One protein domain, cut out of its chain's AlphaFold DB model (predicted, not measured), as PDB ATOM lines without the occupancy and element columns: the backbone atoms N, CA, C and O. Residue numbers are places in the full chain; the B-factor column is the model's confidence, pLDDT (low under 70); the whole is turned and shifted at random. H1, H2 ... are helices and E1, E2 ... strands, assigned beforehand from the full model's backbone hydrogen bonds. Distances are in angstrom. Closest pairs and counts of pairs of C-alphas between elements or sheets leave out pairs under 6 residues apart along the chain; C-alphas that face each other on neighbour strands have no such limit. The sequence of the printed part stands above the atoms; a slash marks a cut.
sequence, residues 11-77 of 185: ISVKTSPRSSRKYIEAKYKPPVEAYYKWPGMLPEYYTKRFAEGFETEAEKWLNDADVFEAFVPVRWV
ATOM      1  N   ILE A  11     163.067 160.836  96.916       85.06
ATOM      2  CA  ILE A  11     163.077 162.000  96.026       85.06
ATOM      3  C   ILE A  11     162.681 161.533  94.629       85.06
ATOM      4  O   ILE A  11     163.110 160.471  94.177       85.06
ATOM      5  N   SER A  12     161.817 162.277  93.947       85.56
ATOM      6  CA  SER A  12     161.357 161.939  92.599       85.56
ATOM      7  C   SER A  12     161.161 163.197  91.762       85.56
ATOM      8  O   SER A  12     160.469 164.119  92.186       85.56
ATOM      9  N   VAL A  13     161.730 163.229  90.557       88.19
ATOM     10  CA  VAL A  13     161.506 164.317  89.594       88.19
ATOM     11  C   VAL A  13     160.168 164.088  88.896       88.19
ATOM     12  O   VAL A  13     159.913 163.014  88.350       88.19
ATOM     13  N   LYS A  14     159.296 165.091  88.921       85.44
ATOM     14  CA  LYS A  14     157.963 165.057  88.322       85.44
ATOM     15  C   LYS A  14     157.762 166.241  87.394       85.44
ATOM     16  O   LYS A  14     158.299 167.318  87.619       85.44
ATOM     17  N   THR A  15     156.917 166.062  86.387       88.19
ATOM     18  CA  THR A  15     156.515 167.138  85.476       88.19
ATOM     19  C   THR A  15     155.124 167.626  85.852       88.19
ATOM     20  O   THR A  15     154.200 166.832  86.028       88.19
ATOM     21  N   SER A  16     154.960 168.939  86.008       80.50
ATOM     22  CA  SER A  16     153.664 169.545  86.303       80.50
ATOM     23  C   SER A  16     152.748 169.439  85.080       80.50
ATOM     24  O   SER A  16     153.080 170.009  84.041       80.50
ATOM     25  N   PRO A  17     151.571 168.796  85.186       76.88
ATOM     26  CA  PRO A  17     150.664 168.619  84.049       76.88
ATOM     27  C   PRO A  17     150.078 169.945  83.541       76.88
ATOM     28  O   PRO A  17     149.592 170.015  82.420       76.88
ATOM     29  N   ARG A  18     150.121 171.005  84.359       77.25
ATOM     30  CA  ARG A  18     149.530 172.314  84.043       77.25
ATOM     31  C   ARG A  18     150.512 173.286  83.384       77.25
ATOM     32  O   ARG A  18     150.087 174.221  82.723       77.25
ATOM     33  N   SER A  19     151.811 173.100  83.610       75.50
ATOM     34  CA  SER A  19     152.850 174.063  83.219       75.50
ATOM     35  C   SER A  19     154.007 173.426  82.448       75.50
ATOM     36  O   SER A  19     154.916 174.147  82.043       75.50
ATOM     37  N   SER A  20     154.039 172.095  82.327       81.38
ATOM     38  CA  SER A  20     155.162 171.309  81.792       81.38
ATOM     39  C   SER A  20     156.519 171.578  82.464       81.38
ATOM     40  O   SER A  20     157.548 171.100  81.999       81.38
ATOM     41  N   ARG A  21     156.536 172.315  83.583       83.00
ATOM     42  CA  ARG A  21     157.723 172.556  84.407       83.00
ATOM     43  C   ARG A  21     158.005 171.330  85.253       83.00
ATOM     44  O   ARG A  21     157.080 170.771  85.852       83.00
ATOM     45  N   LYS A  22     159.269 170.936  85.324       87.75
ATOM     46  CA  LYS A  22     159.701 169.878  86.226       87.75
ATOM     47  C   LYS A  22     159.864 170.426  87.641       87.75
ATOM     48  O   LYS A  22     160.153 171.603  87.845       87.75
ATOM     49  N   TYR A  23     159.627 169.563  88.611       88.12
ATOM     50  CA  TYR A  23     159.808 169.823  90.029       88.12
ATOM     51  C   TYR A  23     160.302 168.551  90.703       88.12
ATOM     52  O   TYR A  23     160.059 167.438  90.236       88.12
ATOM     53  N   ILE A  24     160.987 168.721  91.818       86.56
ATOM     54  CA  ILE A  24     161.442 167.628  92.658       86.56
ATOM     55  C   ILE A  24     160.402 167.443  93.763       86.56
ATOM     56  O   ILE A  24     160.029 168.393  94.445       86.56
ATOM     57  N   GLU A  25     159.896 166.229  93.940       88.00
ATOM     58  CA  GLU A  25     159.049 165.860  95.071       88.00
ATOM     59  C   GLU A  25     159.875 165.034  96.051       88.00
ATOM     60  O   GLU A  25     160.271 163.910  95.741       88.00
ATOM     61  N   ALA A  26     160.122 165.591  97.234       88.88
ATOM     62  CA  ALA A  26     160.633 164.846  98.370       88.88
ATOM     63  C   ALA A  26     159.450 164.370  99.211       88.88
ATOM     64  O   ALA A  26     158.532 165.142  99.512       88.88
ATOM     65  N   LYS A  27     159.463 163.102  99.603       88.62
ATOM     66  CA  LYS A  27     158.451 162.530 100.484       88.62
ATOM     67  C   LYS A  27     159.063 161.562 101.471       88.62
ATOM     68  O   LYS A  27     159.980 160.831 101.117       88.62
ATOM     69  N   TYR A  28     158.527 161.495 102.677       87.06
ATOM     70  CA  TYR A  28     158.931 160.482 103.644       87.06
ATOM     71  C   TYR A  28     157.736 159.965 104.425       87.06
ATOM     72  O   TYR A  28     156.715 160.643 104.560       87.06
ATOM     73  N   LYS A  29     157.875 158.731 104.907       84.12
ATOM     74  CA  LYS A  29     156.942 158.124 105.846       84.12
ATOM     75  C   LYS A  29     157.487 158.351 107.257       84.12
ATOM     76  O   LYS A  29     158.657 158.034 107.472       84.12
ATOM     77  N   PRO A  30     156.688 158.888 108.188       83.19
ATOM     78  CA  PRO A  30     157.092 159.003 109.584       83.19
ATOM     79  C   PRO A  30     157.550 157.650 110.148       83.19
ATOM     80  O   PRO A  30     156.978 156.618 109.773       83.19
ATOM     81  N   PRO A  31     158.560 157.622 111.034       78.38
ATOM     82  CA  PRO A  31     158.976 156.387 111.687       78.38
ATOM     83  C   PRO A  31     157.827 155.809 112.524       78.38
ATOM     84  O   PRO A  31     156.942 156.535 112.981       78.38
ATOM     85  N   VAL A  32     157.819 154.489 112.720       69.12
ATOM     86  CA  VAL A  32     156.721 153.789 113.414       69.12
ATOM     87  C   VAL A  32     156.564 154.316 114.846       69.12
ATOM     88  O   VAL A  32     155.454 154.527 115.327       69.12
ATOM     89  N   GLU A  33     157.688 154.641 115.477       67.25
ATOM     90  CA  GLU A  33     157.825 155.286 116.780       67.25
ATOM     91  C   GLU A  33     157.045 156.604 116.874       67.25
ATOM     92  O   GLU A  33     156.434 156.892 117.906       67.25
ATOM     93  N   ALA A  34     156.985 157.379 115.788       69.62
ATOM     94  CA  ALA A  34     156.209 158.610 115.758       69.62
ATOM     95  C   ALA A  34     154.703 158.310 115.851       69.62
ATOM     96  O   ALA A  34     153.984 158.989 116.580       69.62
ATOM     97  N   TYR A  35     154.213 157.250 115.204       67.50
ATOM     98  CA  TYR A  35     152.806 156.852 115.323       67.50
ATOM     99  C   TYR A  35     152.438 156.371 116.731       67.50
ATOM    100  O   TYR A  35     151.300 156.573 117.145       67.50
ATOM    101  N   TYR A  36     153.375 155.790 117.488       65.19
ATOM    102  CA  TYR A  36     153.137 155.447 118.897       65.19
ATOM    103  C   TYR A  36     153.078 156.688 119.794       65.19
ATOM    104  O   TYR A  36     152.228 156.770 120.680       65.19
ATOM    105  N   LYS A  37     153.956 157.667 119.552       60.19
ATOM    106  CA  LYS A  37     154.014 158.919 120.321       60.19
ATOM    107  C   LYS A  37     152.854 159.866 119.993       60.19
ATOM    108  O   LYS A  37     152.347 160.550 120.880       60.19
ATOM    109  N   TRP A  38     152.400 159.866 118.740       68.19
ATOM    110  CA  TRP A  38     151.337 160.729 118.221       68.19
ATOM    111  C   TRP A  38     150.276 159.907 117.452       68.19
ATOM    112  O   TRP A  38     150.125 160.044 116.231       68.19
ATOM    113  N   PRO A  39     149.522 159.029 118.142       64.81
ATOM    114  CA  PRO A  39     148.598 158.096 117.501       64.81
ATOM    115  C   PRO A  39     147.451 158.826 116.804       64.81
ATOM    116  O   PRO A  39     146.743 159.631 117.409       64.81
ATOM    117  N   GLY A  40     147.264 158.540 115.513       63.16
ATOM    118  CA  GLY A  40     146.227 159.164 114.682       63.16
ATOM    119  C   GLY A  40     146.445 160.654 114.384       63.16
ATOM    120  O   GLY A  40     145.567 161.286 113.812       63.16
ATOM    121  N   MET A  41     147.594 161.222 114.760       66.88
ATOM    122  CA  MET A  41     147.910 162.645 114.570       66.88
ATOM    123  C   MET A  41     148.835 162.905 113.377       66.88
ATOM    124  O   MET A  41     149.058 164.056 113.008       66.88
ATOM    125  N   LEU A  42     149.398 161.849 112.789       72.75
ATOM    126  CA  LEU A  42     150.421 161.942 111.757       72.75
ATOM    127  C   LEU A  42     149.871 161.478 110.413       72.75
ATOM    128  O   LEU A  42     149.246 160.415 110.352       72.75
ATOM    129  N   PRO A  43     150.118 162.222 109.324       79.19
ATOM    130  CA  PRO A  43     149.772 161.765 107.993       79.19
ATOM    131  C   PRO A  43     150.595 160.526 107.618       79.19
ATOM    132  O   PRO A  43     151.653 160.245 108.186       79.19
ATOM    133  N   GLU A  44     150.116 159.778 106.625       77.81
ATOM    134  CA  GLU A  44     150.841 158.611 106.112       77.81
ATOM    135  C   GLU A  44     152.180 159.011 105.468       77.81
ATOM    136  O   GLU A  44     153.166 158.284 105.576       77.81
ATOM    137  N   TYR A  45     152.229 160.196 104.843       82.06
ATOM    138  CA  TYR A  45     153.439 160.763 104.252       82.06
ATOM    139  C   TYR A  45     153.493 162.278 104.428       82.06
ATOM    140  O   TYR A  45     152.485 162.973 104.294       82.06
ATOM    141  N   TYR A  46     154.703 162.789 104.623       82.56
ATOM    142  CA  TYR A  46     155.019 164.204 104.461       82.56
ATOM    143  C   TYR A  46     155.569 164.399 103.062       82.56
ATOM    144  O   TYR A  46     156.384 163.600 102.602       82.56
ATOM    145  N   THR A  47     155.124 165.448 102.375       86.31
ATOM    146  CA  THR A  47     155.563 165.751 101.010       86.31
ATOM    147  C   THR A  47     155.951 167.215 100.905       86.31
ATOM    148  O   THR A  47     155.250 168.083 101.425       86.31
ATOM    149  N   LYS A  48     157.061 167.495 100.225       86.06
ATOM    150  CA  LYS A  48     157.509 168.850  99.907       86.06
ATOM    151  C   LYS A  48     157.992 168.894  98.465       86.06
ATOM    152  O   LYS A  48     158.648 167.973  97.979       86.06
ATOM    153  N   ARG A  49     157.609 169.958  97.764       89.00
ATOM    154  CA  ARG A  49     157.985 170.189  96.369       89.00
ATOM    155  C   ARG A  49     159.082 171.239  96.317       89.00
ATOM    156  O   ARG A  49     158.957 172.281  96.950       89.00
ATOM    157  N   PHE A  50     160.106 170.957  95.534       85.81
ATOM    158  CA  PHE A  50     161.232 171.833  95.254       85.81
ATOM    159  C   PHE A  50     161.285 172.086  93.747       85.81
ATOM    160  O   PHE A  50     160.769 171.286  92.959       85.81
ATOM    161  N   ALA A  51     161.869 173.204  93.325       84.06
ATOM    162  CA  ALA A  51     162.072 173.444  91.899       84.06
ATOM    163  C   ALA A  51     163.122 172.464  91.336       84.06
ATOM    164  O   ALA A  51     163.880 171.849  92.086       84.06
ATOM    165  N   GLU A  52     163.156 172.283  90.017       82.06
ATOM    166  CA  GLU A  52     164.208 171.487  89.369       82.06
ATOM    167  C   GLU A  52     165.599 172.078  89.683       82.06
ATOM    168  O   GLU A  52     165.765 173.296  89.680       82.06
ATOM    169  N   GLY A  53     166.582 171.224  89.994       82.00
ATOM    170  CA  GLY A  53     167.943 171.631  90.380       82.00
ATOM    171  C   GLY A  53     168.188 171.784  91.888       82.00
ATOM    172  O   GLY A  53     169.337 171.864  92.306       82.00
ATOM    173  N   PHE A  54     167.143 171.738  92.719       85.06
ATOM    174  CA  PHE A  54     167.241 171.834  94.184       85.06
ATOM    175  C   PHE A  54     167.296 170.455  94.872       85.06
ATOM    176  O   PHE A  54     166.673 170.225  95.910       85.06
ATOM    177  N   GLU A  55     168.026 169.503  94.283       82.06
ATOM    178  CA  GLU A  55     168.139 168.131  94.806       82.06
ATOM    179  C   GLU A  55     168.804 168.101  96.186       82.06
ATOM    180  O   GLU A  55     168.312 167.432  97.091       82.06
ATOM    181  N   THR A  56     169.857 168.895  96.382       84.00
ATOM    182  CA  THR A  56     170.580 168.984  97.658       84.00
ATOM    183  C   THR A  56     169.699 169.517  98.789       84.00
ATOM    184  O   THR A  56     169.774 169.028  99.913       84.00
ATOM    185  N   GLU A  57     168.827 170.492  98.514       82.50
ATOM    186  CA  GLU A  57     167.880 171.011  99.509       82.50
ATOM    187  C   GLU A  57     166.779 170.003  99.832       82.50
ATOM    188  O   GLU A  57     166.387 169.866 100.992       82.50
ATOM    189  N   ALA A  58     166.306 169.269  98.823       82.25
ATOM    190  CA  ALA A  58     165.365 168.175  99.014       82.25
ATOM    191  C   ALA A  58     165.972 167.057  99.881       82.25
ATOM    192  O   ALA A  58     165.301 166.543 100.776       82.25
ATOM    193  N   GLU A  59     167.246 166.716  99.666       82.38
ATOM    194  CA  GLU A  59     167.981 165.761 100.501       82.38
ATOM    195  C   GLU A  59     168.219 166.294 101.911       82.38
ATOM    196  O   GLU A  59     167.993 165.570 102.878       82.38
ATOM    197  N   LYS A  60     168.615 167.561 102.059       83.62
ATOM    198  CA  LYS A  60     168.767 168.199 103.371       83.62
ATOM    199  C   LYS A  60     167.453 168.183 104.148       83.62
ATOM    200  O   LYS A  60     167.454 167.781 105.301       83.62
ATOM    201  N   TRP A  61     166.332 168.518 103.511       82.50
ATOM    202  CA  TRP A  61     165.008 168.472 104.140       82.50
ATOM    203  C   TRP A  61     164.635 167.071 104.643       82.50
ATOM    204  O   TRP A  61     164.026 166.943 105.702       82.50
ATOM    205  N   LEU A  62     165.015 166.021 103.909       81.88
ATOM    206  CA  LEU A  62     164.830 164.641 104.354       81.88
ATOM    207  C   LEU A  62     165.770 164.269 105.508       81.88
ATOM    208  O   LEU A  62     165.337 163.612 106.445       81.88
ATOM    209  N   ASN A  63     167.031 164.700 105.467       78.31
ATOM    210  CA  ASN A  63     167.994 164.428 106.537       78.31
ATOM    211  C   ASN A  63     167.641 165.164 107.839       78.31
ATOM    212  O   ASN A  63     167.738 164.574 108.909       78.31
ATOM    213  N   ASP A  64     167.179 166.413 107.747       72.88
ATOM    214  CA  ASP A  64     166.694 167.184 108.897       72.88
ATOM    215  C   ASP A  64     165.452 166.500 109.515       72.88
ATOM    216  O   ASP A  64     165.270 166.521 110.729       72.88
ATOM    217  N   ALA A  65     164.631 165.826 108.698       67.12
ATOM    218  CA  ALA A  65     163.462 165.062 109.145       67.12
ATOM    219  C   ALA A  65     163.771 163.645 109.684       67.12
ATOM    220  O   ALA A  65     162.907 163.052 110.331       67.12
ATOM    221  N   ASP A  66     164.969 163.098 109.440       62.72
ATOM    222  CA  ASP A  66     165.435 161.815 110.009       62.72
ATOM    223  C   ASP A  66     165.803 161.951 111.500       62.72
ATOM    224  O   ASP A  66     165.926 160.965 112.229       62.72
ATOM    225  N   VAL A  67     165.943 163.185 111.994       60.00
ATOM    226  CA  VAL A  67     166.071 163.458 113.425       60.00
ATOM    227  C   VAL A  67     164.687 163.301 114.054       60.00
ATOM    228  O   VAL A  67     163.813 164.142 113.879       60.00
ATOM    229  N   PHE A  68     164.473 162.213 114.793       45.84
ATOM    230  CA  PHE A  68     163.198 161.849 115.434       45.84
ATOM    231  C   PHE A  68     162.540 162.985 116.255       45.84
ATOM    232  O   PHE A  68     161.317 163.014 116.409       45.84
ATOM    233  N   GLU A  69     163.325 163.944 116.753       47.84
ATOM    234  CA  GLU A  69     162.857 165.132 117.481       47.84
ATOM    235  C   GLU A  69     162.333 166.267 116.588       47.84
ATOM    236  O   GLU A  69     161.512 167.061 117.039       47.84
ATOM    237  N   ALA A  70     162.708 166.310 115.304       46.97
ATOM    238  CA  ALA A  70     162.228 167.302 114.334       46.97
ATOM    239  C   ALA A  70     160.754 167.097 113.948       46.97
ATOM    240  O   ALA A  70     160.149 167.884 113.220       46.97
ATOM    241  N   PHE A  71     160.159 166.017 114.444       52.50
ATOM    242  CA  PHE A  71     158.812 165.594 114.143       52.50
ATOM    243  C   PHE A  71     157.794 166.189 115.130       52.50
ATOM    244  O   PHE A  71     156.900 165.516 115.640       52.50
ATOM    245  N   VAL A  72     157.940 167.485 115.411       53.44
ATOM    246  CA  VAL A  72     156.890 168.289 116.038       53.44
ATOM    247  C   VAL A  72     155.947 168.727 114.914       53.44
ATOM    248  O   VAL A  72     156.391 169.367 113.960       53.44
ATOM    249  N   PRO A  73     154.650 168.371 114.941       47.84
ATOM    250  CA  PRO A  73     153.720 168.806 113.908       47.84
ATOM    251  C   PRO A  73     153.743 170.337 113.781       47.84
ATOM    252  O   PRO A  73     153.503 171.026 114.762       47.84
ATOM    253  N   VAL A  74     153.968 170.869 112.572       45.88
ATOM    254  CA  VAL A  74     154.112 172.317 112.270       45.88
ATOM    255  C   VAL A  74     152.965 173.192 112.811       45.88
ATOM    256  O   VAL A  74     153.146 174.377 113.047       45.88
ATOM    257  N   ARG A  75     151.788 172.618 113.096       40.94
ATOM    258  CA  ARG A  75     150.670 173.314 113.771       40.94
ATOM    259  C   ARG A  75     150.928 173.591 115.273       40.94
ATOM    260  O   ARG A  75     150.051 174.136 115.935       40.94
ATOM    261  N   TRP A  76     152.097 173.205 115.788       43.62
ATOM    262  CA  TRP A  76     152.580 173.350 117.167       43.62
ATOM    263  C   TRP A  76     154.015 173.904 117.231       43.62
ATOM    264  O   TRP A  76     154.730 173.656 118.196       43.62
ATOM    265  N   VAL A  77     154.435 174.648 116.205       41.84
ATOM    266  CA  VAL A  77     155.540 175.603 116.337       41.84
ATOM    267  C   VAL A  77     154.882 176.918 116.740       41.84
ATOM    268  O   VAL A  77     154.244 177.573 115.918       41.84
TER     269      VAL A  77
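Overview. This is residues 11 to 77 of the 185 residues of the protein "DNA integration/recombination/inversion protein" of Bifidobacterium sp. DSM 109959 (UniProt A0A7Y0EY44). A small, twisted sheet of three strands has one helix, H2, over one of its faces, running along the strands; the other face is bare of named helices. Beyond one end of the sheet, the connection from E2 to E3 reaches out with the short helix H1, and the E1 to E2 turn is at the opposite end of the long axis. The printed part has 67 residues with three named strands and two named helices, in the order E1, E2, H1, E3, H2; the sheet's order is E1, E2, E3, antiparallel, and the class is mixed. The whole is loose, with a radius of gyration of the C-alphas of 13.7 A, and elongated, spanning 40 by 23 by 22 A.

Along the chain. E1, residues 11 to 15, begins with C-alpha 11 at (163.077, 162.000, 96.026) and is 13.4 A long. E2, residues 22 to 28, is 19.8 A long. H1, residues 32 to 37, is 9.0 A long. E3, residues 46 to 51, is 17.1 A long. H2, residues 55 to 65, is 15.4 A long and ends with C-alpha 65 at (163.462, 165.062, 109.145).

Arrangement. E1 and E2 form a hairpin, with N 12 and O 25 2.9 A apart, within hydrogen-bond range. E2 is antiparallel to E3 at 156 degrees, with N 24 and O 50 2.8 A apart. The sheet is only just strongly twisted, its C-alphas up to 4.3 A off the best plane. H2 is on the sheet in two layers, a helix on one face of a sheet, at a height of 9.3 A. It lies over E2 and E3, along the strands at 17 degrees to E2 on the local plane. The closest C-alphas of E2 and H2 are those of Ala 26 and Ala 58, 5.8 A apart. H1 is not on the sheet, and is apart from H2. In H1 and H2 every O i to N i+4 pair is within hydrogen-bond range.

Size, cuts and confidence. The two C-alphas farthest apart are those of Ser 20 and Lys 37, 40.5 A. The printed part has no cut and no long link between named elements. Residues 66 to 77 hold no named element. The mean pLDDT of the printed part is 74.2, with residues 32 to 41 and 65 to 77 under 70.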